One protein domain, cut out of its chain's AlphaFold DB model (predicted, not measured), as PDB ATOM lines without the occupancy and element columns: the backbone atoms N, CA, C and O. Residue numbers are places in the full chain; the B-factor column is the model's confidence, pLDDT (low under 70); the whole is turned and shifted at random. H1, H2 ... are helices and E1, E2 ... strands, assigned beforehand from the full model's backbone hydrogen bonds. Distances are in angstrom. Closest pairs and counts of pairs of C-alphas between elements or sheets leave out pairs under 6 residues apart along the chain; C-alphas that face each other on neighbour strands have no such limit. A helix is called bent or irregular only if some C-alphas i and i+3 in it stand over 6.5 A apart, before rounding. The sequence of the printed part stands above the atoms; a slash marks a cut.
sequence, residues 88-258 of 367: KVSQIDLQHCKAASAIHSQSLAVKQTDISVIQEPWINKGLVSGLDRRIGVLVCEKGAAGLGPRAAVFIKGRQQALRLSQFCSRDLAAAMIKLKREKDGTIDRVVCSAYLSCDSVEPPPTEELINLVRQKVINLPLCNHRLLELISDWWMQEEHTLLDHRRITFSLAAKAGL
ATOM      1  N   LYS A  88     -48.652  -4.849 -22.395       82.44
ATOM      2  CA  LYS A  88     -47.445  -4.040 -22.594       82.44
ATOM      3  C   LYS A  88     -46.507  -4.727 -23.566       82.44
ATOM      4  O   LYS A  88     -46.277  -5.934 -23.483       82.44
ATOM      5  N   VAL A  89     -45.933  -3.945 -24.459       83.94
ATOM      6  CA  VAL A  89     -45.020  -4.412 -25.488       83.94
ATOM      7  C   VAL A  89     -43.702  -3.662 -25.377       83.94
ATOM      8  O   VAL A  89     -43.679  -2.465 -25.094       83.94
ATOM      9  N   SER A  90     -42.598  -4.367 -25.597       84.25
ATOM     10  CA  SER A  90     -41.279  -3.767 -25.772       84.25
ATOM     11  C   SER A  90     -40.736  -4.040 -27.166       84.25
ATOM     12  O   SER A  90     -40.891  -5.148 -27.671       84.25
ATOM     13  N   GLN A  91     -40.049  -3.066 -27.748       85.31
ATOM     14  CA  GLN A  91     -39.129  -3.279 -28.857       85.31
ATOM     15  C   GLN A  91     -37.698  -3.092 -28.352       85.31
ATOM     16  O   GLN A  91     -37.412  -2.137 -27.621       85.31
ATOM     17  N   ILE A  92     -36.819  -4.024 -28.708       80.81
ATOM     18  CA  ILE A  92     -35.417  -3.993 -28.306       80.81
ATOM     19  C   ILE A  92     -34.522  -4.638 -29.361       80.81
ATOM     20  O   ILE A  92     -34.779  -5.754 -29.804       80.81
ATOM     21  N   ASP A  93     -33.432  -3.957 -29.679       83.50
ATOM     22  CA  ASP A  93     -32.272  -4.570 -30.308       83.50
ATOM     23  C   ASP A  93     -31.340  -5.084 -29.206       83.50
ATOM     24  O   ASP A  93     -31.052  -4.344 -28.266       83.50
ATOM     25  N   LEU A  94     -30.946  -6.359 -29.252       80.88
ATOM     26  CA  LEU A  94     -30.072  -6.979 -28.255       80.88
ATOM     27  C   LEU A  94     -28.600  -7.037 -28.681       80.88
ATOM     28  O   LEU A  94     -27.782  -7.433 -27.847       80.88
ATOM     29  N   GLN A  95     -28.258  -6.674 -29.920       81.19
ATOM     30  CA  GLN A  95     -26.898  -6.688 -30.480       81.19
ATOM     31  C   GLN A  95     -26.097  -7.963 -30.177       81.19
ATOM     32  O   GLN A  95     -24.921  -7.937 -29.808       81.19
ATOM     33  N   HIS A  96     -26.772  -9.111 -30.207       79.75
ATOM     34  CA  HIS A  96     -26.241 -10.421 -29.837       79.75
ATOM     35  C   HIS A  96     -25.640 -10.505 -28.413       79.75
ATOM     36  O   HIS A  96     -24.964 -11.479 -28.068       79.75
ATOM     37  N   CYS A  97     -25.927  -9.534 -27.543       75.69
ATOM     38  CA  CYS A  97     -25.320  -9.396 -26.228       75.69
ATOM     39  C   CYS A  97     -25.997 -10.291 -25.177       75.69
ATOM     40  O   CYS A  97     -27.198 -10.197 -24.884       75.69
ATOM     41  N   LYS A  98     -25.191 -11.150 -24.538       78.56
ATOM     42  CA  LYS A  98     -25.623 -12.039 -23.446       78.56
ATOM     43  C   LYS A  98     -26.135 -11.260 -22.231       78.56
ATOM     44  O   LYS A  98     -27.161 -11.633 -21.662       78.56
ATOM     45  N   ALA A  99     -25.431 -10.198 -21.831       64.19
ATOM     46  CA  ALA A  99     -25.796  -9.396 -20.663       64.19
ATOM     47  C   ALA A  99     -27.111  -8.637 -20.898       64.19
ATOM     48  O   ALA A  99     -28.028  -8.733 -20.081       64.19
ATOM     49  N   ALA A 100     -27.257  -7.995 -22.062       68.06
ATOM     50  CA  ALA A 100     -28.494  -7.323 -22.452       68.06
ATOM     51  C   ALA A 100     -29.682  -8.297 -22.518       68.06
ATOM     52  O   ALA A 100     -30.774  -7.988 -22.035       68.06
ATOM     53  N   SER A 101     -29.459  -9.514 -23.028       76.56
ATOM     54  CA  SER A 101     -30.476 -10.573 -23.055       76.56
ATOM     55  C   SER A 101     -30.916 -10.998 -21.648       76.56
ATOM     56  O   SER A 101     -32.106 -11.201 -21.417       76.56
ATOM     57  N   ALA A 102     -29.986 -11.094 -20.692       69.31
ATOM     58  CA  ALA A 102     -30.290 -11.439 -19.302       69.31
ATOM     59  C   ALA A 102     -31.086 -10.332 -18.587       69.31
ATOM     60  O   ALA A 102     -32.112 -10.623 -17.968       69.31
ATOM     61  N   ILE A 103     -30.679  -9.065 -18.740       68.19
ATOM     62  CA  ILE A 103     -31.411  -7.897 -18.213       68.19
ATOM     63  C   ILE A 103     -32.812  -7.826 -18.835       68.19
ATOM     64  O   ILE A 103     -33.811  -7.597 -18.148       68.19
ATOM     65  N   HIS A 104     -32.924  -8.070 -20.142       78.00
ATOM     66  CA  HIS A 104     -34.211  -8.106 -20.825       78.00
ATOM     67  C   HIS A 104     -35.107  -9.251 -20.330       78.00
ATOM     68  O   HIS A 104     -36.290  -9.036 -20.072       78.00
ATOM     69  N   SER A 105     -34.552 -10.444 -20.119       79.19
ATOM     70  CA  SER A 105     -35.270 -11.598 -19.564       79.19
ATOM     71  C   SER A 105     -35.773 -11.344 -18.141       79.19
ATOM     72  O   SER A 105     -36.930 -11.638 -17.833       79.19
ATOM     73  N   GLN A 106     -34.960 -10.702 -17.295       68.19
ATOM     74  CA  GLN A 106     -35.397 -10.245 -15.976       68.19
ATOM     75  C   GLN A 106     -36.541  -9.233 -16.100       68.19
ATOM     76  O   GLN A 106     -37.542  -9.355 -15.401       68.19
ATOM     77  N   SER A 107     -36.450  -8.285 -17.036       69.62
ATOM     78  CA  SER A 107     -37.533  -7.339 -17.308       69.62
ATOM     79  C   SER A 107     -38.818  -8.039 -17.764       69.62
ATOM     80  O   SER A 107     -39.900  -7.642 -17.351       69.62
ATOM     81  N   LEU A 108     -38.735  -9.093 -18.576       74.50
ATOM     82  CA  LEU A 108     -39.899  -9.890 -18.984       74.50
ATOM     83  C   LEU A 108     -40.519 -10.661 -17.813       74.50
ATOM     84  O   LEU A 108     -41.738 -10.834 -17.758       74.50
ATOM     85  N   ALA A 109     -39.699 -11.128 -16.871       69.44
ATOM     86  CA  ALA A 109     -40.163 -11.828 -15.679       69.44
ATOM     87  C   ALA A 109     -40.805 -10.865 -14.666       69.44
ATOM     88  O   ALA A 109     -41.950 -11.087 -14.260       69.44
ATOM     89  N   VAL A 110     -40.087  -9.795 -14.314       62.66
ATOM     90  CA  VAL A 110     -40.387  -8.867 -13.210       62.66
ATOM     91  C   VAL A 110     -41.299  -7.716 -13.641       62.66
ATOM     92  O   VAL A 110     -42.206  -7.348 -12.897       62.66
ATOM     93  N   LYS A 111     -41.116  -7.149 -14.843       59.59
ATOM     94  CA  LYS A 111     -41.981  -6.069 -15.345       59.59
ATOM     95  C   LYS A 111     -43.251  -6.640 -15.983       59.59
ATOM     96  O   LYS A 111     -43.333  -7.803 -16.392       59.59
ATOM     97  N   GLN A 112     -44.270  -5.790 -16.102       66.00
ATOM     98  CA  GLN A 112     -45.551  -6.105 -16.750       66.00
ATOM     99  C   GLN A 112     -45.450  -6.192 -18.291       66.00
ATOM    100  O   GLN A 112     -46.431  -5.912 -18.962       66.00
ATOM    101  N   THR A 113     -44.294  -6.534 -18.872       75.12
ATOM    102  CA  THR A 113     -44.144  -6.699 -20.326       75.12
ATOM    103  C   THR A 113     -44.751  -8.029 -20.767       75.12
ATOM    104  O   THR A 113     -44.340  -9.094 -20.305       75.12
ATOM    105  N   ASP A 114     -45.731  -7.965 -21.664       83.69
ATOM    106  CA  ASP A 114     -46.464  -9.120 -22.180       83.69
ATOM    107  C   ASP A 114     -45.903  -9.605 -23.523       83.69
ATOM    108  O   ASP A 114     -45.909 -10.805 -23.794       83.69
ATOM    109  N   ILE A 115     -45.390  -8.701 -24.361       88.38
ATOM    110  CA  ILE A 115     -44.777  -9.035 -25.654       88.38
ATOM    111  C   ILE A 115     -43.445  -8.305 -25.799       88.38
ATOM    112  O   ILE A 115     -43.329  -7.142 -25.432       88.38
ATOM    113  N   SER A 116     -42.449  -8.962 -26.383       89.50
ATOM    114  CA  SER A 116     -41.218  -8.325 -26.825       89.50
ATOM    115  C   SER A 116     -40.938  -8.630 -28.285       89.50
ATOM    116  O   SER A 116     -40.959  -9.785 -28.706       89.50
ATOM    117  N   VAL A 117     -40.692  -7.575 -29.047       91.56
ATOM    118  CA  VAL A 117     -40.231  -7.589 -30.430       91.56
ATOM    119  C   VAL A 117     -38.725  -7.358 -30.380       91.56
ATOM    120  O   VAL A 117     -38.276  -6.334 -29.870       91.56
ATOM    121  N   ILE A 118     -37.954  -8.345 -30.826       89.94
ATOM    122  CA  ILE A 118     -36.516  -8.437 -30.573       89.94
ATOM    123  C   ILE A 118     -35.762  -8.452 -31.903       89.94
ATOM    124  O   ILE A 118     -36.065  -9.281 -32.769       89.94
ATOM    125  N   GLN A 119     -34.777  -7.570 -32.040       89.44
ATOM    126  CA  GLN A 119     -33.739  -7.617 -33.069       89.44
ATOM    127  C   GLN A 119     -32.413  -8.101 -32.465       89.44
ATOM    128  O   GLN A 119     -32.193  -7.983 -31.260       89.44
ATOM    129  N   GLU A 120     -31.585  -8.729 -33.298       87.56
ATOM    130  CA  GLU A 120     -30.261  -9.270 -32.969       87.56
ATOM    131  C   GLU A 120     -30.206 -10.028 -31.627       87.56
ATOM    132  O   GLU A 120     -29.426  -9.699 -30.732       87.56
ATOM    133  N   PRO A 121     -31.040 -11.064 -31.426       90.00
ATOM    134  CA  PRO A 121     -31.041 -11.806 -30.170       90.00
ATOM    135  C   PRO A 121     -29.686 -12.476 -29.906       90.00
ATOM    136  O   PRO A 121     -28.998 -12.902 -30.835       90.00
ATOM    137  N   TRP A 122     -29.312 -12.661 -28.634       86.81
ATOM    138  CA  TRP A 122     -28.127 -13.458 -28.302       86.81
ATOM    139  C   TRP A 122     -28.288 -14.906 -28.781       86.81
ATOM    140  O   TRP A 122     -29.231 -15.610 -28.402       86.81
ATOM    141  N   ILE A 123     -27.339 -15.359 -29.604       87.62
ATOM    142  CA  ILE A 123     -27.313 -16.700 -30.189       87.62
ATOM    143  C   ILE A 123     -26.224 -17.537 -29.516       87.62
ATOM    144  O   ILE A 123     -25.074 -17.123 -29.414       87.62
ATOM    145  N   ASN A 124     -26.574 -18.755 -29.107       81.75
ATOM    146  CA  ASN A 124     -25.633 -19.770 -28.644       81.75
ATOM    147  C   ASN A 124     -25.925 -21.085 -29.372       81.75
ATOM    148  O   ASN A 124     -27.060 -21.564 -29.346       81.75
ATOM    149  N   LYS A 125     -24.919 -21.661 -30.041       82.44
ATOM    150  CA  LYS A 125     -25.057 -22.886 -30.857       82.44
ATOM    151  C   LYS A 125     -26.231 -22.821 -31.855       82.44
ATOM    152  O   LYS A 125     -27.007 -23.762 -31.975       82.44
ATOM    153  N   GLY A 126     -26.395 -21.679 -32.529       78.44
ATOM    154  CA  GLY A 126     -27.466 -21.454 -33.514       78.44
ATOM    155  C   GLY A 126     -28.865 -21.220 -32.925       78.44
ATOM    156  O   GLY A 126     -29.828 -21.064 -33.674       78.44
ATOM    157  N   LEU A 127     -29.002 -21.166 -31.595       83.56
ATOM    158  CA  LEU A 127     -30.279 -20.982 -30.909       83.56
ATOM    159  C   LEU A 127     -30.303 -19.685 -30.101       83.56
ATOM    160  O   LEU A 127     -29.356 -19.366 -29.381       83.56
ATOM    161  N   VAL A 128     -31.436 -18.982 -30.147       88.44
ATOM    162  CA  VAL A 128     -31.690 -17.837 -29.263       88.44
ATOM    163  C   VAL A 128     -31.635 -18.284 -27.805       88.44
ATOM    164  O   VAL A 128     -32.361 -19.202 -27.399       88.44
ATOM    165  N   SER A 129     -30.797 -17.603 -27.028       84.75
ATOM    166  CA  SER A 129     -30.508 -17.885 -25.624       84.75
ATOM    167  C   SER A 129     -30.762 -16.662 -24.738       84.75
ATOM    168  O   SER A 129     -31.003 -15.562 -25.218       84.75
ATOM    169  N   GLY A 130     -30.753 -16.858 -23.417       78.94
ATOM    170  CA  GLY A 130     -30.909 -15.772 -22.438       78.94
ATOM    171  C   GLY A 130     -32.355 -15.408 -22.084       78.94
ATOM    172  O   GLY A 130     -32.561 -14.746 -21.076       78.94
ATOM    173  N   LEU A 131     -33.353 -15.893 -22.829       84.50
ATOM    174  CA  LEU A 131     -34.778 -15.675 -22.545       84.50
ATOM    175  C   LEU A 131     -35.403 -16.873 -21.812       84.50
ATOM    176  O   LEU A 131     -35.232 -18.022 -22.230       84.50
ATOM    177  N   ASP A 132     -36.177 -16.620 -20.750       82.06
ATOM    178  CA  ASP A 132     -36.844 -17.689 -19.997       82.06
ATOM    179  C   ASP A 132     -38.066 -18.250 -20.753       82.06
ATOM    180  O   ASP A 132     -39.168 -17.701 -20.757       82.06
ATOM    181  N   ARG A 133     -37.898 -19.418 -21.376       81.06
ATOM    182  CA  ARG A 133     -38.971 -20.123 -22.103       81.06
ATOM    183  C   ARG A 133     -40.034 -20.751 -21.190       81.06
ATOM    184  O   ARG A 133     -41.018 -21.319 -21.678       81.06
ATOM    185  N   ARG A 134     -39.865 -20.705 -19.865       81.19
ATOM    186  CA  ARG A 134     -40.874 -21.180 -18.902       81.19
ATOM    187  C   ARG A 134     -42.049 -20.215 -18.805       81.19
ATOM    188  O   ARG A 134     -43.185 -20.673 -18.696       81.19
ATOM    189  N   ILE A 135     -41.785 -18.914 -18.932       79.38
ATOM    190  CA  ILE A 135     -42.786 -17.852 -18.751       79.38
ATOM    191  C   ILE A 135     -43.490 -17.436 -20.053       79.38
ATOM    192  O   ILE A 135     -44.500 -16.732 -20.006       79.38
ATOM    193  N   GLY A 136     -43.006 -17.878 -21.218       84.88
ATOM    194  CA  GLY A 136     -43.526 -17.430 -22.509       84.88
ATOM    195  C   GLY A 136     -43.207 -18.339 -23.694       84.88
ATOM    196  O   GLY A 136     -42.684 -19.444 -23.544       84.88
ATOM    197  N   VAL A 137     -43.575 -17.860 -24.880       88.38
ATOM    198  CA  VAL A 137     -43.332 -18.480 -26.185       88.38
ATOM    199  C   VAL A 137     -42.358 -17.600 -26.951       88.38
ATOM    200  O   VAL A 137     -42.605 -16.410 -27.119       88.38
ATOM    201  N   LEU A 138     -41.270 -18.198 -27.433       91.12
ATOM    202  CA  LEU A 138     -40.336 -17.549 -28.342       91.12
ATOM    203  C   LEU A 138     -40.642 -17.979 -29.778       91.12
ATOM    204  O   LEU A 138     -40.685 -19.175 -30.075       91.12
ATOM    205  N   VAL A 139     -40.829 -16.998 -30.649       91.81
ATOM    206  CA  VAL A 139     -41.086 -17.160 -32.075       91.81
ATOM    207  C   VAL A 139     -39.913 -16.573 -32.844       91.81
ATOM    208  O   VAL A 139     -39.632 -15.386 -32.742       91.81
ATOM    209  N   CYS A 140     -39.218 -17.417 -33.593       91.31
ATOM    210  CA  CYS A 140     -38.132 -17.053 -34.495       91.31
ATOM    211  C   CYS A 140     -37.899 -18.217 -35.460       91.31
ATOM    212  O   CYS A 140     -38.397 -19.330 -35.222       91.31
ATOM    213  N   GLU A 141     -37.126 -17.986 -36.518       85.94
ATOM    214  CA  GLU A 141     -36.633 -19.085 -37.340       85.94
ATOM    215  C   GLU A 141     -35.653 -19.961 -36.552       85.94
ATOM    216  O   GLU A 141     -34.924 -19.480 -35.675       85.94
ATOM    217  N   LYS A 142     -35.671 -21.273 -36.811       71.62
ATOM    218  CA  LYS A 142     -34.658 -22.166 -36.242       71.62
ATOM    219  C   LYS A 142     -33.423 -22.042 -37.127       71.62
ATOM    220  O   LYS A 142     -33.501 -22.344 -38.309       71.62
ATOM    221  N   GLY A 143     -32.308 -21.584 -36.558       60.91
ATOM    222  CA  GLY A 143     -31.073 -21.398 -37.316       60.91
ATOM    223  C   GLY A 143     -30.646 -22.685 -38.027       60.91
ATOM    224  O   GLY A 143     -30.630 -23.758 -37.417       60.91
ATOM    225  N   ALA A 144     -30.299 -22.570 -39.309       59.91
ATOM    226  CA  ALA A 144     -29.481 -23.566 -39.991       59.91
ATOM    227  C   ALA A 144     -28.033 -23.466 -39.475       59.91
ATOM    228  O   ALA A 144     -27.649 -22.450 -38.891       59.91
ATOM    229  N   ALA A 145     -27.246 -24.533 -39.644       54.31
ATOM    230  CA  ALA A 145     -25.906 -24.679 -39.074       54.31
ATOM    231  C   ALA A 145     -25.056 -23.392 -39.201       54.31
ATOM    232  O   ALA A 145     -24.634 -23.016 -40.288       54.31
ATOM    233  N   GLY A 146     -24.830 -22.713 -38.068       57.53
ATOM    234  CA  GLY A 146     -23.931 -21.559 -37.937       57.53
ATOM    235  C   GLY A 146     -24.578 -20.168 -37.965       57.53
ATOM    236  O   GLY A 146     -24.003 -19.244 -37.397       57.53
ATOM    237  N   LEU A 147     -25.780 -19.998 -38.528       73.25
ATOM    238  CA  LEU A 147     -26.426 -18.684 -38.655       73.25
ATOM    239  C   LEU A 147     -27.721 -18.645 -37.835       73.25
ATOM    240  O   LEU A 147     -28.733 -19.243 -38.193       73.25
ATOM    241  N   GLY A 148     -27.683 -17.956 -36.693       82.19
ATOM    242  CA  GLY A 148     -28.870 -17.738 -35.863       82.19
ATOM    243  C   GLY A 148     -29.825 -16.680 -36.442       82.19
ATOM    244  O   GLY A 148     -29.449 -15.930 -37.351       82.19
ATOM    245  N   PRO A 149     -31.060 -16.599 -35.917       90.44
ATOM    246  CA  PRO A 149     -32.027 -15.576 -36.311       90.44
ATOM    247  C   PRO A 149     -31.562 -14.165 -35.912       90.44
ATOM    248  O   PRO A 149     -30.989 -13.976 -34.839       90.44
ATOM    249  N   ARG A 150     -31.863 -13.176 -36.758       89.94
ATOM    250  CA  ARG A 150     -31.719 -11.735 -36.487       89.94
ATOM    251  C   ARG A 150     -33.005 -11.103 -35.958       89.94
ATOM    252  O   ARG A 150     -32.946 -10.046 -35.345       89.94
ATOM    253  N   ALA A 151     -34.153 -11.758 -36.130       91.06
ATOM    254  CA  ALA A 151     -35.431 -11.309 -35.586       91.06
ATOM    255  C   ALA A 151     -36.093 -12.379 -34.706       91.06
ATOM    256  O   ALA A 151     -36.092 -13.573 -35.017       91.06
ATOM    257  N   ALA A 152     -36.695 -11.946 -33.601       92.75
ATOM    258  CA  ALA A 152     -37.468 -12.801 -32.711       92.75
ATOM    259  C   ALA A 152     -38.648 -12.050 -32.078       92.75
ATOM    260  O   ALA A 152     -38.615 -10.841 -31.882       92.75
ATOM    261  N   VAL A 153     -39.698 -12.782 -31.717       92.88
ATOM    262  CA  VAL A 153     -40.833 -12.281 -30.934       92.88
ATOM    263  C   VAL A 153     -40.996 -13.163 -29.703       92.88
ATOM    264  O   VAL A 153     -41.142 -14.379 -29.815       92.88
ATOM    265  N   PHE A 154     -40.986 -12.569 -28.517       91.69
ATOM    266  CA  PHE A 154     -41.255 -13.252 -27.257       91.69
ATOM    267  C   PHE A 154     -42.625 -12.846 -26.717       91.69
ATOM    268  O   PHE A 154     -42.927 -11.664 -26.620       91.69
ATOM    269  N   ILE A 155     -43.463 -13.811 -26.342       88.94
ATOM    270  CA  ILE A 155     -44.822 -13.558 -25.841       88.94
ATOM    271  C   ILE A 155     -44.989 -14.249 -24.490       88.94
ATOM    272  O   ILE A 155     -44.927 -15.477 -24.396       88.94
ATOM    273  N   LYS A 156     -45.202 -13.466 -23.431       82.38
ATOM    274  CA  LYS A 156     -45.445 -13.941 -22.065       82.38
ATOM    275  C   LYS A 156     -46.818 -14.615 -21.994       82.38
ATOM    276  O   LYS A 156     -47.816 -14.090 -22.478       82.38
ATOM    277  N   GLY A 157     -46.883 -15.789 -21.366       76.38
ATOM    278  CA  GLY A 157     -48.108 -16.587 -21.269       76.38
ATOM    279  C   GLY A 157     -48.339 -17.506 -22.477       76.38
ATOM    280  O   GLY A 157     -48.691 -17.090 -23.576       76.38
ATOM    281  N   ARG A 158     -48.217 -18.819 -22.250       57.28
ATOM    282  CA  ARG A 158     -48.195 -19.867 -23.294       57.28
ATOM    283  C   ARG A 158     -49.490 -20.076 -24.095       57.28
ATOM    284  O   ARG A 158     -49.513 -20.913 -24.991       57.28
ATOM    285  N   GLN A 159     -50.582 -19.386 -23.765       55.78
ATOM    286  CA  GLN A 159     -51.921 -19.705 -24.283       55.78
ATOM    287  C   GLN A 159     -52.420 -18.762 -25.388       55.78
ATOM    288  O   GLN A 159     -53.498 -18.996 -25.931       55.78
ATOM    289  N   GLN A 160     -51.659 -17.720 -25.741       63.28
ATOM    290  CA  GLN A 160     -52.164 -16.620 -26.572       63.28
ATOM    291  C   GLN A 160     -51.373 -16.380 -27.860       63.28
ATOM    292  O   GLN A 160     -51.615 -15.363 -28.490       63.28
ATOM    293  N   ALA A 161     -50.474 -17.285 -28.270       76.88
ATOM    294  CA  ALA A 161     -49.607 -17.087 -29.434       76.88
ATOM    295  C   ALA A 161     -49.565 -18.301 -30.377       76.88
ATOM    296  O   ALA A 161     -49.448 -19.443 -29.923       76.88
ATOM    297  N   LEU A 162     -49.614 -18.052 -31.686       84.56
ATOM    298  CA  LEU A 162     -49.396 -19.029 -32.755       84.56
ATOM    299  C   LEU A 162     -48.307 -18.503 -33.694       84.56
ATOM    300  O   LEU A 162     -48.460 -17.425 -34.260       84.56
ATOM    301  N   ARG A 163     -47.218 -19.258 -33.874       86.69
ATOM    302  CA  ARG A 163     -46.181 -18.934 -34.868       86.69
ATOM    303  C   ARG A 163     -46.774 -19.019 -36.276       86.69
ATOM    304  O   ARG A 163     -47.459 -19.989 -36.588       86.69
ATOM    305  N   LEU A 164     -46.466 -18.034 -37.113       85.81
ATOM    306  CA  LEU A 164     -46.789 -18.038 -38.536       85.81
ATOM    307  C   LEU A 164     -45.532 -18.435 -39.313       85.81
ATOM    308  O   LEU A 164     -44.758 -17.576 -39.729       85.81
ATOM    309  N   SER A 165     -45.278 -19.743 -39.412       84.56
ATOM    310  CA  SER A 165     -44.020 -20.291 -39.942       84.56
ATOM    311  C   SER A 165     -43.683 -19.775 -41.342       84.56
ATOM    312  O   SER A 165     -42.524 -19.505 -41.607       84.56
ATOM    313  N   GLN A 166     -44.687 -19.571 -42.197       81.94
ATOM    314  CA  GLN A 166     -44.519 -19.069 -43.564       81.94
ATOM    315  C   GLN A 166     -44.090 -17.591 -43.647       81.94
ATOM    316  O   GLN A 166     -43.754 -17.110 -44.720       81.94
ATOM    317  N   PHE A 167     -44.138 -16.865 -42.527       83.50
ATOM    318  CA  PHE A 167     -43.635 -15.494 -42.384       83.50
ATOM    319  C   PHE A 167     -42.504 -15.430 -41.352       83.50
ATOM    320  O   PHE A 167     -42.286 -14.392 -40.728       83.50
ATOM    321  N   CYS A 168     -41.848 -16.562 -41.090       87.44
ATOM    322  CA  CYS A 168     -40.638 -16.613 -40.293       87.44
ATOM    323  C   CYS A 168     -39.459 -16.917 -41.214       87.44
ATOM    324  O   CYS A 168     -39.461 -17.916 -41.923       87.44
ATOM    325  N   SER A 169     -38.455 -16.058 -41.163       87.81
ATOM    326  CA  SER A 169     -37.165 -16.221 -41.819       87.81
ATOM    327  C   SER A 169     -36.072 -15.783 -40.844       87.81
ATOM    328  O   SER A 169     -36.334 -15.481 -39.675       87.81
ATOM    329  N   ARG A 170     -34.810 -15.759 -41.281       87.50
ATOM    330  CA  ARG A 170     -33.718 -15.258 -40.431       87.50
ATOM    331  C   ARG A 170     -34.002 -13.836 -39.936       87.50
ATOM    332  O   ARG A 170     -33.686 -13.522 -38.790       87.50
ATOM    333  N   ASP A 171     -34.640 -13.028 -40.775       87.69
ATOM    334  CA  ASP A 171     -34.818 -11.589 -40.577       87.69
ATOM    335  C   ASP A 171     -36.247 -11.204 -40.223       87.69
ATOM    336  O   ASP A 171     -36.521 -10.043 -39.933       87.69
ATOM    337  N   LEU A 172     -37.161 -12.172 -40.205       88.81
ATOM    338  CA  LEU A 172     -38.562 -11.949 -39.904       88.81
ATOM    339  C   LEU A 172     -39.053 -12.993 -38.907       88.81
ATOM    340  O   LEU A 172     -38.854 -14.191 -39.075       88.81
ATOM    341  N   ALA A 173     -39.740 -12.555 -37.862       91.44
ATOM    342  CA  ALA A 173     -40.431 -13.437 -36.934       91.44
ATOM    343  C   ALA A 173     -41.862 -12.949 -36.770       91.44
ATOM    344  O   ALA A 173     -42.070 -11.801 -36.392       91.44
ATOM    345  N   ALA A 174     -42.847 -13.813 -37.014       90.50
ATOM    346  CA  ALA A 174     -44.256 -13.438 -36.974       90.50
ATOM    347  C   ALA A 174     -45.093 -14.410 -36.136       90.50
ATOM    348  O   ALA A 174     -44.998 -15.636 -36.257       90.50
ATOM    349  N   ALA A 175     -45.960 -13.847 -35.299       88.38
ATOM    350  CA  ALA A 175     -46.869 -14.590 -34.446       88.38
ATOM    351  C   ALA A 175     -48.262 -13.960 -34.443       88.38
ATOM    352  O   ALA A 175     -48.416 -12.751 -34.289       88.38
ATOM    353  N   MET A 176     -49.294 -14.790 -34.552       86.06
ATOM    354  CA  MET A 176     -50.665 -14.392 -34.267       86.06
ATOM    355  C   MET A 176     -50.908 -14.445 -32.760       86.06
ATOM    356  O   MET A 176     -50.612 -15.453 -32.120       86.06
ATOM    357  N   ILE A 177     -51.500 -13.391 -32.215       84.31
ATOM    358  CA  ILE A 177     -51.909 -13.267 -30.824       84.31
ATOM    359  C   ILE A 177     -53.404 -13.004 -30.685       84.31
ATOM    360  O   ILE A 177     -54.033 -12.434 -31.576       84.31
ATOM    361  N   LYS A 178     -53.966 -13.387 -29.536       79.19
ATOM    362  CA  LYS A 178     -55.359 -13.094 -29.176       79.19
ATOM    363  C   LYS A 178     -55.420 -11.989 -28.133       79.19
ATOM    364  O   LYS A 178     -55.026 -12.208 -26.994       79.19
ATOM    365  N   LEU A 179     -55.972 -10.837 -28.496       76.44
ATOM    366  CA  LEU A 179     -56.224  -9.742 -27.559       76.44
ATOM    367  C   LEU A 179     -57.647  -9.844 -27.005       76.44
ATOM    368  O   LEU A 179     -58.589 -10.040 -27.771       76.44
ATOM    369  N   LYS A 180     -57.827  -9.693 -25.691       72.81
ATOM    370  CA  LYS A 180     -59.162  -9.617 -25.074       72.81
ATOM    371  C   LYS A 180     -59.779  -8.238 -25.309       72.81
ATOM    372  O   LYS A 180     -59.094  -7.238 -25.126       72.81
ATOM    373  N   ARG A 181     -61.057  -8.193 -25.692       66.94
ATOM    374  CA  ARG A 181     -61.844  -6.953 -25.816       66.94
ATOM    375  C   ARG A 181     -62.559  -6.624 -24.506       66.94
ATOM    376  O   ARG A 181     -62.811  -7.515 -23.705       66.94
ATOM    377  N   GLU A 182     -62.916  -5.353 -24.336       62.19
ATOM    378  CA  GLU A 182     -63.652  -4.845 -23.164       62.19
ATOM    379  C   GLU A 182     -65.080  -5.402 -23.046       62.19
ATOM    380  O   GLU A 182     -65.540  -5.658 -21.943       62.19
ATOM    381  N   LYS A 183     -65.776  -5.625 -24.171       57.12
ATOM    382  CA  LYS A 183     -67.179  -6.091 -24.218       57.12
ATOM    383  C   LYS A 183     -67.304  -7.566 -24.616       57.12
ATOM    384  O   LYS A 183     -68.059  -7.899 -25.523       57.12
ATOM    385  N   ASP A 184     -66.505  -8.411 -23.972       60.31
ATOM    386  CA  ASP A 184     -66.356  -9.843 -24.241       60.31
ATOM    387  C   ASP A 184     -65.874 -10.235 -25.661       60.31
ATOM    388  O   ASP A 184     -66.084  -9.595 -26.700       60.31
ATOM    389  N   GLY A 185     -65.126 -11.335 -25.699       69.56
ATOM    390  CA  GLY A 185     -64.522 -11.893 -26.907       69.56
ATOM    391  C   GLY A 185     -63.058 -11.507 -27.132       69.56
ATOM    392  O   GLY A 185     -62.488 -10.612 -26.506       69.56
ATOM    393  N   THR A 186     -62.422 -12.234 -28.049       72.44
ATOM    394  CA  THR A 186     -61.023 -12.030 -28.429       72.44
ATOM    395  C   THR A 186     -60.920 -11.546 -29.858       72.44
ATOM    396  O   THR A 186     -61.714 -11.941 -30.711       72.44
ATOM    397  N   ILE A 187     -59.902 -10.744 -30.134       73.94
ATOM    398  CA  ILE A 187     -59.555 -10.339 -31.481       73.94
ATOM    399  C   ILE A 187     -58.149 -10.813 -31.833       73.94
ATOM    400  O   ILE A 187     -57.199 -10.611 -31.077       73.94
ATOM    401  N   ASP A 188     -58.034 -11.439 -32.999       77.69
ATOM    402  CA  ASP A 188     -56.759 -11.924 -33.509       77.69
ATOM    403  C   ASP A 188     -55.953 -10.753 -34.103       77.69
ATOM    404  O   ASP A 188     -56.484  -9.881 -34.815       77.69
ATOM    405  N   ARG A 189     -54.662 -10.702 -33.776       77.81
ATOM    406  CA  ARG A 189     -53.692  -9.712 -34.263       77.81
ATOM    407  C   ARG A 189     -52.372 -10.381 -34.568       77.81
ATOM    408  O   ARG A 189     -51.956 -11.255 -33.826       77.81
ATOM    409  N   VAL A 190     -51.689  -9.945 -35.616       83.50
ATOM    410  CA  VAL A 190     -50.331 -10.418 -35.892       83.50
ATOM    411  C   VAL A 190     -49.332  -9.434 -35.299       83.50
ATOM    412  O   VAL A 190     -49.472  -8.230 -35.498       83.50
ATOM    413  N   VAL A 191     -48.337  -9.951 -34.589       86.00
ATOM    414  CA  VAL A 191     -47.150  -9.218 -34.144       86.00
ATOM    415  C   VAL A 191     -45.948  -9.790 -34.868       86.00
ATOM    416  O   VAL A 191     -45.818 -11.013 -34.975       86.00
ATOM    417  N   CYS A 192     -45.065  -8.919 -35.341       89.25
ATOM    418  CA  CYS A 192     -43.810  -9.345 -35.931       89.25
ATOM    419  C   CYS A 192     -42.611  -8.520 -35.467       89.25
ATOM    420  O   CYS A 192     -42.752  -7.374 -35.047       89.25
ATOM    421  N   SER A 193     -41.440  -9.149 -35.551       90.19
ATOM    422  CA  SER A 193     -40.134  -8.498 -35.536       90.19
ATOM    423  C   SER A 193     -39.528  -8.635 -36.921       90.19
ATOM    424  O   SER A 193     -39.528  -9.741 -37.463       90.19
ATOM    425  N   ALA A 194     -39.036  -7.533 -37.476       88.06
ATOM    426  CA  ALA A 194     -38.305  -7.508 -38.731       88.06
ATOM    427  C   ALA A 194     -36.938  -6.856 -38.496       88.06
ATOM    428  O   ALA A 194     -36.857  -5.805 -37.856       88.06
ATOM    429  N   TYR A 195     -35.890  -7.483 -39.018       83.12
ATOM    430  CA  TYR A 195     -34.556  -6.919 -39.143       83.12
ATOM    431  C   TYR A 195     -34.367  -6.465 -40.594       83.12
ATOM    432  O   TYR A 195     -34.459  -7.272 -41.517       83.12
ATOM    433  N   LEU A 196     -34.141  -5.170 -40.807       80.75
ATOM    434  CA  LEU A 196     -33.990  -4.580 -42.138       80.75
ATOM    435  C   LEU A 196     -32.524  -4.198 -42.337       80.75
ATOM    436  O   LEU A 196     -32.067  -3.197 -41.801       80.75
ATOM    437  N   SER A 197     -31.785  -5.022 -43.078       69.75
ATOM    438  CA  SER A 197     -30.361  -4.793 -43.337       69.75
ATOM    439  C   SER A 197     -30.177  -3.628 -44.313       69.75
ATOM    440  O   SER A 197     -30.695  -3.692 -45.426       69.75
ATOM    441  N   CYS A 198     -29.411  -2.602 -43.932       59.09
ATOM    442  CA  CYS A 198     -29.051  -1.494 -44.828       59.09
ATOM    443  C   CYS A 198     -28.124  -1.940 -45.968       59.09
ATOM    444  O   CYS A 198     -28.203  -1.396 -47.062       59.09
ATOM    445  N   ASP A 199     -27.319  -2.976 -45.727       64.25
ATOM    446  CA  ASP A 199     -26.351  -3.509 -46.696       64.25
ATOM    447  C   ASP A 199     -26.943  -4.599 -47.610       64.25
ATOM    448  O   ASP A 199     -26.217  -5.318 -48.296       64.25
ATOM    449  N   SER A 200     -28.266  -4.793 -47.577       64.56
ATOM    450  CA  SER A 200     -28.936  -5.768 -48.440       64.56
ATOM    451  C   SER A 200     -28.926  -5.295 -49.893       64.56
ATOM    452  O   SER A 200     -29.231  -4.139 -50.178       64.56
ATOM    453  N   VAL A 201     -28.635  -6.216 -50.816       67.06
ATOM    454  CA  VAL A 201     -28.713  -5.969 -52.268       67.06
ATOM    455  C   VAL A 201     -30.148  -5.636 -52.688       67.06
ATOM    456  O   VAL A 201     -30.366  -4.791 -53.553       67.06
ATOM    457  N   GLU A 202     -31.137  -6.270 -52.052       64.25
ATOM    458  CA  GLU A 202     -32.544  -5.898 -52.204       64.25
ATOM    459  C   GLU A 202     -32.916  -4.801 -51.200       64.25
ATOM    460  O   GLU A 202     -32.681  -4.981 -49.997       64.25
ATOM    461  N   PRO A 203     -33.527  -3.688 -51.649       63.38
ATOM    462  CA  PRO A 203     -33.929  -2.622 -50.749       63.38
ATOM    463  C   PRO A 203     -35.052  -3.105 -49.817       63.38
ATOM    464  O   PRO A 203     -36.010  -3.736 -50.275       63.38
ATOM    465  N   PRO A 204     -34.993  -2.799 -48.510       67.56
ATOM    466  CA  PRO A 204     -36.113  -3.059 -47.616       67.56
ATOM    467  C   PRO A 204     -37.348  -2.231 -48.035       67.56
ATOM    468  O   PRO A 204     -37.197  -1.107 -48.517       67.56
ATOM    469  N   PRO A 205     -38.584  -2.715 -47.795       67.50
ATOM    470  CA  PRO A 205     -38.943  -3.976 -47.144       67.50
ATOM    471  C   PRO A 205     -38.937  -5.179 -48.103       67.50
ATOM    472  O   PRO A 205     -39.339  -5.066 -49.257       67.50
ATOM    473  N   THR A 206     -38.580  -6.359 -47.587       72.62
ATOM    474  CA  THR A 206     -38.631  -7.623 -48.342       72.62
ATOM    475  C   THR A 206     -40.057  -7.983 -48.775       72.62
ATOM    476  O   THR A 206     -41.040  -7.589 -48.134       72.62
ATOM    477  N   GLU A 207     -40.199  -8.790 -49.832       73.19
ATOM    478  CA  GLU A 207     -41.513  -9.252 -50.304       73.19
ATOM    479  C   GLU A 207     -42.284 -10.021 -49.213       73.19
ATOM    480  O   GLU A 207     -43.497  -9.846 -49.056       73.19
ATOM    481  N   GLU A 208     -41.578 -10.804 -48.393       73.38
ATOM    482  CA  GLU A 208     -42.133 -11.477 -47.214       73.38
ATOM    483  C   GLU A 208     -42.786 -10.484 -46.247       73.38
ATOM    484  O   GLU A 208     -43.928 -10.682 -45.818       73.38
ATOM    485  N   LEU A 209     -42.095  -9.381 -45.938       75.50
ATOM    486  CA  LEU A 209     -42.605  -8.344 -45.051       75.50
ATOM    487  C   LEU A 209     -43.787  -7.598 -45.680       75.50
ATOM    488  O   LEU A 209     -44.774  -7.329 -44.996       75.50
ATOM    489  N   ILE A 210     -43.739  -7.315 -46.984       73.62
ATOM    490  CA  ILE A 210     -44.857  -6.708 -47.722       73.62
ATOM    491  C   ILE A 210     -46.094  -7.614 -47.655       73.62
ATOM    492  O   ILE A 210     -47.204  -7.146 -47.375       73.62
ATOM    493  N   ASN A 211     -45.923  -8.916 -47.888       74.94
ATOM    494  CA  ASN A 211     -47.002  -9.898 -47.828       74.94
ATOM    495  C   ASN A 211     -47.549 -10.072 -46.410       74.94
ATOM    496  O   ASN A 211     -48.765 -10.202 -46.237       74.94
ATOM    497  N   LEU A 212     -46.684  -9.986 -45.399       71.81
ATOM    498  CA  LEU A 212     -47.085  -9.975 -44.003       71.81
ATOM    499  C   LEU A 212     -47.905  -8.719 -43.678       71.81
ATOM    500  O   LEU A 212     -49.028  -8.858 -43.214       71.81
ATOM    501  N   VAL A 213     -47.431  -7.508 -43.995       68.06
ATOM    502  CA  VAL A 213     -48.121  -6.224 -43.714       68.06
ATOM    503  C   VAL A 213     -49.508  -6.124 -44.372       68.06
ATOM    504  O   VAL A 213     -50.382  -5.402 -43.886       68.06
ATOM    505  N   ARG A 214     -49.765  -6.874 -45.453       67.50
ATOM    506  CA  ARG A 214     -51.118  -7.013 -46.033       67.50
ATOM    507  C   ARG A 214     -52.093  -7.738 -45.101       67.50
ATOM    508  O   ARG A 214     -53.307  -7.535 -45.194       67.50
ATOM    509  N   GLN A 215     -51.589  -8.576 -44.206       59.97
ATOM    510  CA  GLN A 215     -52.335  -9.145 -43.090       59.97
ATOM    511  C   GLN A 215     -52.447  -8.076 -41.997       59.97
ATOM    512  O   GLN A 215     -51.640  -7.162 -41.940       59.97
ATOM    513  N   LYS A 216     -53.472  -8.109 -41.140       58.84
ATOM    514  CA  LYS A 216     -53.691  -7.080 -40.098       58.84
ATOM    515  C   LYS A 216     -52.589  -7.124 -39.017       58.84
ATOM    516  O   LYS A 216     -52.821  -7.629 -37.917       58.84
ATOM    517  N   VAL A 217     -51.405  -6.623 -39.354       56.28
ATOM    518  CA  VAL A 217     -50.157  -6.743 -38.599       56.28
ATOM    519  C   VAL A 217     -49.857  -5.458 -37.850       56.28
ATOM    520  O   VAL A 217     -49.994  -4.360 -38.386       56.28
ATOM    521  N   ILE A 218     -49.418  -5.624 -36.610       56.06
ATOM    522  CA  ILE A 218     -48.742  -4.609 -35.813       56.06
ATOM    523  C   ILE A 218     -47.248  -4.770 -36.121       56.06
ATOM    524  O   ILE A 218     -46.609  -5.685 -35.604       56.06
ATOM    525  N   ASN A 219     -46.723  -3.936 -37.021       49.03
ATOM    526  CA  ASN A 219     -45.296  -3.863 -37.327       49.03
ATOM    527  C   ASN A 219     -44.764  -2.569 -36.704       49.03
ATOM    528  O   ASN A 219     -45.370  -1.516 -36.878       49.03
ATOM    529  N   LEU A 220     -43.716  -2.638 -35.889       54.09
ATOM    530  CA  LEU A 220     -43.467  -1.570 -34.922       54.09
ATOM    531  C   LEU A 220     -42.686  -0.332 -35.400       54.09
ATOM    532  O   LEU A 220     -42.947   0.732 -34.847       54.09
ATOM    533  N   PRO A 221     -41.856  -0.375 -36.461       47.50
ATOM    534  CA  PRO A 221     -41.442   0.863 -37.122       47.50
ATOM    535  C   PRO A 221     -42.505   1.391 -38.106       47.50
ATOM    536  O   PRO A 221     -42.467   2.553 -38.490       47.50
ATOM    537  N   LEU A 222     -43.473   0.560 -38.515       46.31
ATOM    538  CA  LEU A 222     -44.491   0.888 -39.520       46.31
ATOM    539  C   LEU A 222     -45.839   0.284 -39.120       46.31
ATOM    540  O   LEU A 222     -46.255  -0.764 -39.620       46.31
ATOM    541  N   CYS A 223     -46.537   0.922 -38.183       42.34
ATOM    542  CA  CYS A 223     -47.882   0.481 -37.841       42.34
ATOM    543  C   CYS A 223     -48.840   0.779 -39.001       42.34
ATOM    544  O   CYS A 223     -48.790   1.842 -39.616       42.34
ATOM    545  N   ASN A 224     -49.780  -0.133 -39.273       46.72
ATOM    546  CA  ASN A 224     -50.960   0.225 -40.058       46.72
ATOM    547  C   ASN A 224     -51.637   1.409 -39.351       46.72
ATOM    548  O   ASN A 224     -51.922   1.297 -38.162       46.72
ATOM    549  N   HIS A 225     -51.906   2.513 -40.054       44.91
ATOM    550  CA  HIS A 225     -52.521   3.729 -39.497       44.91
ATOM    551  C   HIS A 225     -53.756   3.440 -38.613       44.91
ATOM    552  O   HIS A 225     -53.956   4.079 -37.586       44.91
ATOM    553  N   ARG A 226     -54.517   2.377 -38.915       48.19
ATOM    554  CA  ARG A 226     -55.673   1.917 -38.114       48.19
ATOM    555  C   ARG A 226     -55.335   1.377 -36.719       48.19
ATOM    556  O   ARG A 226     -56.240   1.099 -35.943       48.19
ATOM    557  N   LEU A 227     -54.064   1.112 -36.434       53.59
ATOM    558  CA  LEU A 227     -53.578   0.540 -35.178       53.59
ATOM    559  C   LEU A 227     -52.983   1.606 -34.252       53.59
ATOM    560  O   LEU A 227     -52.786   1.302 -33.079       53.59
ATOM    561  N   LEU A 228     -52.765   2.838 -34.736       55.47
ATOM    562  CA  LEU A 228     -52.320   3.961 -33.904       55.47
ATOM    563  C   LEU A 228     -53.298   4.209 -32.749       55.47
ATOM    564  O   LEU A 228     -52.881   4.434 -31.621       55.47
ATOM    565  N   GLU A 229     -54.599   4.036 -32.993       55.78
ATOM    566  CA  GLU A 229     -55.635   4.182 -31.964       55.78
ATOM    567  C   GLU A 229     -55.582   3.120 -30.850       55.78
ATOM    568  O   GLU A 229     -56.222   3.303 -29.806       55.78
ATOM    569  N   LEU A 230     -54.870   2.004 -31.072       58.88
ATOM    570  CA  LEU A 230     -54.697   0.909 -30.109       58.88
ATOM    571  C   LEU A 230     -53.420   1.050 -29.275       58.88
ATOM    572  O   LEU A 230     -53.293   0.361 -28.261       58.88
ATOM    573  N   ILE A 231     -52.491   1.905 -29.704       66.75
ATOM    574  CA  ILE A 231     -51.216   2.150 -29.036       66.75
ATOM    575  C   ILE A 231     -51.394   3.306 -28.049       66.75
ATOM    576  O   ILE A 231     -51.989   4.333 -28.363       66.75
ATOM    577  N   SER A 232     -50.892   3.134 -26.832       61.06
ATOM    578  CA  SER A 232     -50.739   4.207 -25.844       61.06
ATOM    579  C   SER A 232     -49.414   4.070 -25.115       61.06
ATOM    580  O   SER A 232     -48.753   3.041 -25.228       61.06
ATOM    581  N   ASP A 233     -49.065   5.082 -24.321       66.81
ATOM    582  CA  ASP A 233     -47.915   5.042 -23.409       66.81
ATOM    583  C   ASP A 233     -46.598   4.762 -24.146       66.81
ATOM    584  O   ASP A 233     -45.742   4.031 -23.650       66.81
ATOM    585  N   TRP A 234     -46.473   5.294 -25.366       70.25
ATOM    586  CA  TRP A 234     -45.259   5.157 -26.157       70.25
ATOM    587  C   TRP A 234     -44.143   5.954 -25.494       70.25
ATOM    588  O   TRP A 234     -44.225   7.173 -25.360       70.25
ATOM    589  N   TRP A 235     -43.132   5.238 -25.019       61.12
ATOM    590  CA  TRP A 235     -42.070   5.791 -24.198       61.12
ATOM    591  C   TRP A 235     -40.761   5.038 -24.428       61.12
ATOM    592  O   TRP A 235     -40.737   3.805 -24.495       61.12
ATOM    593  N   MET A 236     -39.655   5.774 -24.497       55.28
ATOM    594  CA  MET A 236     -38.302   5.227 -24.579       55.28
ATOM    595  C   MET A 236     -37.717   5.088 -23.169       55.28
ATOM    596  O   MET A 236     -37.561   6.080 -22.464       55.28
ATOM    597  N   GLN A 237     -37.408   3.868 -22.723       54.16
ATOM    598  CA  GLN A 237     -36.827   3.669 -21.391       54.16
ATOM    599  C   GLN A 237     -35.423   4.290 -21.302       54.16
ATOM    600  O   GLN A 237     -34.583   4.050 -22.166       54.16
ATOM    601  N   GLU A 238     -35.170   5.026 -20.217       42.84
ATOM    602  CA  GLU A 238     -33.855   5.597 -19.875       42.84
ATOM    603  C   GLU A 238     -32.912   4.591 -19.195       42.84
ATOM    604  O   GLU A 238     -31.714   4.829 -19.093       42.84
ATOM    605  N   GLU A 239     -33.440   3.451 -18.739       47.28
ATOM    606  CA  GLU A 239     -32.666   2.387 -18.095       47.28
ATOM    607  C   GLU A 239     -31.567   1.863 -19.037       47.28
ATOM    608  O   GLU A 239     -31.857   1.405 -20.145       47.28
ATOM    609  N   HIS A 240     -30.311   1.889 -18.581       44.69
ATOM    610  CA  HIS A 240     -29.166   1.418 -19.359       44.69
ATOM    611  C   HIS A 240     -29.306  -0.075 -19.692       44.69
ATOM    612  O   HIS A 240     -29.109  -0.945 -18.843       44.69
ATOM    613  N   THR A 241     -29.583  -0.398 -20.954       47.31
ATOM    614  CA  THR A 241     -29.590  -1.776 -21.466       47.31
ATOM    615  C   THR A 241     -28.186  -2.353 -21.692       47.31
ATOM    616  O   THR A 241     -28.079  -3.460 -22.208       47.31
ATOM    617  N   LEU A 242     -27.119  -1.655 -21.264       46.16
ATOM    618  CA  LEU A 242     -25.711  -1.908 -21.634       46.16
ATOM    619  C   LEU A 242     -25.465  -1.870 -23.155       46.16
ATOM    620  O   LEU A 242     -24.440  -2.358 -23.621       46.16
ATOM    621  N   LEU A 243     -26.417  -1.324 -23.914       52.94
ATOM    622  CA  LEU A 243     -26.391  -1.197 -25.367       52.94
ATOM    623  C   LEU A 243     -26.526   0.276 -25.730       52.94
ATOM    624  O   LEU A 243     -27.209   1.023 -25.024       52.94
ATOM    625  N   ASP A 244     -25.962   0.654 -26.872       42.09
ATOM    626  CA  ASP A 244     -26.104   2.006 -27.422       42.09
ATOM    627  C   ASP A 244     -27.534   2.264 -27.943       42.09
ATOM    628  O   ASP A 244     -27.956   3.411 -28.112       42.09
ATOM    629  N   HIS A 245     -28.330   1.202 -28.127       59.34
ATOM    630  CA  HIS A 245     -29.748   1.280 -28.474       59.34
ATOM    631  C   HIS A 245     -30.652   1.277 -27.236       59.34
ATOM    632  O   HIS A 245     -30.591   0.390 -26.378       59.34
ATOM    633  N   ARG A 246     -31.553   2.264 -27.178       58.12
ATOM    634  CA  ARG A 246     -32.547   2.410 -26.108       58.12
ATOM    635  C   ARG A 246     -33.775   1.539 -26.377       58.12
ATOM    636  O   ARG A 246     -34.241   1.411 -27.508       58.12
ATOM    637  N   ARG A 247     -34.334   0.956 -25.315       63.78
ATOM    638  CA  ARG A 247     -35.559   0.146 -25.385       63.78
ATOM    639  C   ARG A 247     -36.785   1.038 -25.562       63.78
ATOM    640  O   ARG A 247     -37.000   1.953 -24.772       63.78
ATOM    641  N   ILE A 248     -37.654   0.685 -26.504       71.88
ATOM    642  CA  ILE A 248     -38.966   1.322 -26.670       71.88
ATOM    643  C   ILE A 248     -40.025   0.460 -25.980       71.88
ATOM    644  O   ILE A 248     -40.028  -0.765 -26.108       71.88
ATOM    645  N   THR A 249     -40.935   1.088 -25.242       63.69
ATOM    646  CA  THR A 249     -42.061   0.432 -24.566       63.69
ATOM    647  C   THR A 249     -43.364   1.158 -24.857       63.69
ATOM    648  O   THR A 249     -43.376   2.375 -24.980       63.69
ATOM    649  N   PHE A 250     -44.456   0.409 -24.981       73.12
ATOM    650  CA  PHE A 250     -45.797   0.955 -25.196       73.12
ATOM    651  C   PHE A 250     -46.860  -0.068 -24.787       73.12
ATOM    652  O   PHE A 250     -46.567  -1.245 -24.565       73.12
ATOM    653  N   SER A 251     -48.110   0.368 -24.696       72.88
ATOM    654  CA  SER A 251     -49.257  -0.470 -24.355       72.88
ATOM    655  C   SER A 251     -50.167  -0.671 -25.566       72.88
ATOM    656  O   SER A 251     -50.460   0.267 -26.303       72.88
ATOM    657  N   LEU A 252     -50.682  -1.889 -25.732       71.75
ATOM    658  CA  LEU A 252     -51.726  -2.243 -26.689       71.75
ATOM    659  C   LEU A 252     -53.057  -2.469 -25.968       71.75
ATOM    660  O   LEU A 252     -53.164  -3.338 -25.101       71.75
ATOM    661  N   ALA A 253     -54.093  -1.738 -26.374       68.06
ATOM    662  CA  ALA A 253     -55.465  -1.951 -25.922       68.06
ATOM    663  C   ALA A 253     -56.358  -2.382 -27.084       68.06
ATOM    664  O   ALA A 253     -56.294  -1.807 -28.165       68.06
ATOM    665  N   ALA A 254     -57.235  -3.360 -26.864       59.06
ATOM    666  CA  ALA A 254     -58.283  -3.685 -27.824       59.06
ATOM    667  C   ALA A 254     -59.521  -2.821 -27.537       59.06
ATOM    668  O   ALA A 254     -60.409  -3.238 -26.796       59.06
ATOM    669  N   LYS A 255     -59.582  -1.617 -28.125       54.97
ATOM    670  CA  LYS A 255     -60.768  -0.753 -28.012       54.97
ATOM    671  C   LYS A 255     -61.998  -1.456 -28.598       54.97
ATOM    672  O   LYS A 255     -61.988  -1.873 -29.763       54.97
ATOM    673  N   ALA A 256     -63.061  -1.579 -27.800       43.47
ATOM    674  CA  ALA A 256     -64.373  -2.000 -28.282       43.47
ATOM    675  C   ALA A 256     -64.943  -0.881 -29.172       43.47
ATOM    676  O   ALA A 256     -65.417   0.135 -28.682       43.47
ATOM    677  N   GLY A 257     -64.810  -1.043 -30.487       42.75
ATOM    678  CA  GLY A 257     -65.122  -0.004 -31.474       42.75
ATOM    679  C   GLY A 257     -64.215  -0.054 -32.700       42.75
ATOM    680  O   GLY A 257     -64.625   0.375 -33.769       42.75
ATOM    681  N   LEU A 258     -63.039  -0.692 -32.594       42.69
ATOM    682  CA  LEU A 258     -62.190  -1.011 -33.746       42.69
ATOM    683  C   LEU A 258     -62.606  -2.335 -34.421       42.69
ATOM    684  O   LEU A 258     -61.773  -3.124 -34.884       42.69
TER     685      LEU A 258
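AT A GLANCE: This is residues 88 to 258 of the 367 residues of the protein "uncharacterized protein LOC107222161" of Neodiprion lecontei (UniProt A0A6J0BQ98). Two sheets stack partly face to face as a sandwich, with H1 covering the far side of the larger sheet and H2 the far side of the smaller one. The small sheet E5 E6 E7 covers the half of the large sheet made by E3, E4 and E2, while E1, E9 and E8 reach beyond it, with H3 at that uncovered end and the loop residues 198 to 203 sticking out. The printed part has 171 residues, with named elements in the order E1 H1 E2 E3 E4 E5 E6 E7 H2 H3 E8 E9; these three helices and nine strands hold 81 residues, under half, and the class is mixed, helices and strands. The large sheet, order E3 E4 E2 E1 E9 E8, is mixed and twisted; the small one, order E5 E6 E7, is antiparallel. The whole is compact, with a radius of gyration of the C-alphas of 15.4 A and spans of 47 by 37 by 28 A.

IN THESE COORDINATES: E1, residues 88 to 93, begins with C-alpha 88 at (-47.445, -4.040, -22.594). H1, residues 98 to 110, is 18.2 A long, and E2 is residues 113 to 119. E3 is residues 136 to 139, E4 residues 151 to 156 and E5 residues 161 to 163. E6, residues 172 to 180, is 25.5 A long and begins with C-alpha 172 at (-38.562, -11.949, -39.904). E7, residues 186 to 194, is 25.4 A long. H2 is residues 207 to 213 and H3 residues 225 to 230; H3 is irregular, but only just: C-alphas 226 and 229 are 6.6 A apart. E8 is residues 231 to 236, and E9, residues 248 to 252, ends with C-alpha 252 at (-51.726, -2.243, -26.689).

HOW THE PARTS SIT: E1, H1 and E2 make a strand-helix-strand unit, two parallel neighbour strands with a helix between, and its crossover is right-handed; N 117 and O 90 are 2.8 A apart, within hydrogen-bond range. E4 is antiparallel to E2, with N 116 and O 154 at 2.8 A, and to E3, with N 137 and O 155 at 2.8 A; E3 and E4 are a hairpin. E9 is antiparallel to E1, with N 89 and O 250 at 2.8 A, and forms a hairpin with E8, with N 251 and O 232 at 2.8 A. H1 is on this sheet, and its height over the sheet is 10.1 A; it lies over E2 and only just not over E4, on which 2 of its C-alphas fall, and it runs along the strands, at 2 degrees to E2 on the local plane. H3 only grazes the sheet, with residues 227 to 230. E5 E6 E7 is a meander, each strand the antiparallel neighbour of the one before; N 162 and O 176 are 2.8 A apart, and N 177 and O 189 2.7 A. Between the sheets, the closest C-alphas of E4 and E6 are those of Ala 152 and Ala 173, 5.2 A apart, and those of E2 and E7 are Val 117 and Ser 193, 5.2 A apart. H2 is on the small sheet at a height of 10.0 A, over E6 and, only just, over E7, with 3 C-alphas on it. In H1 and H2 every O i to N i+4 pair is within hydrogen-bond range; in H3 it is 0 of 2, with 2 of 3 O i to N i+3 pairs.

THE WHOLE: The C-alphas farthest apart are those of Gly 146 and Lys 183, 47.9 A. The printed part has no cut. The links E2 to E3, E3 to E4, E7 to H2, H2 to H3 and E8 to E9 are long. Mean pLDDT of the printed part is 72.3; 72 residues are under 70, among them residues 197 to 205 and 213 to 233.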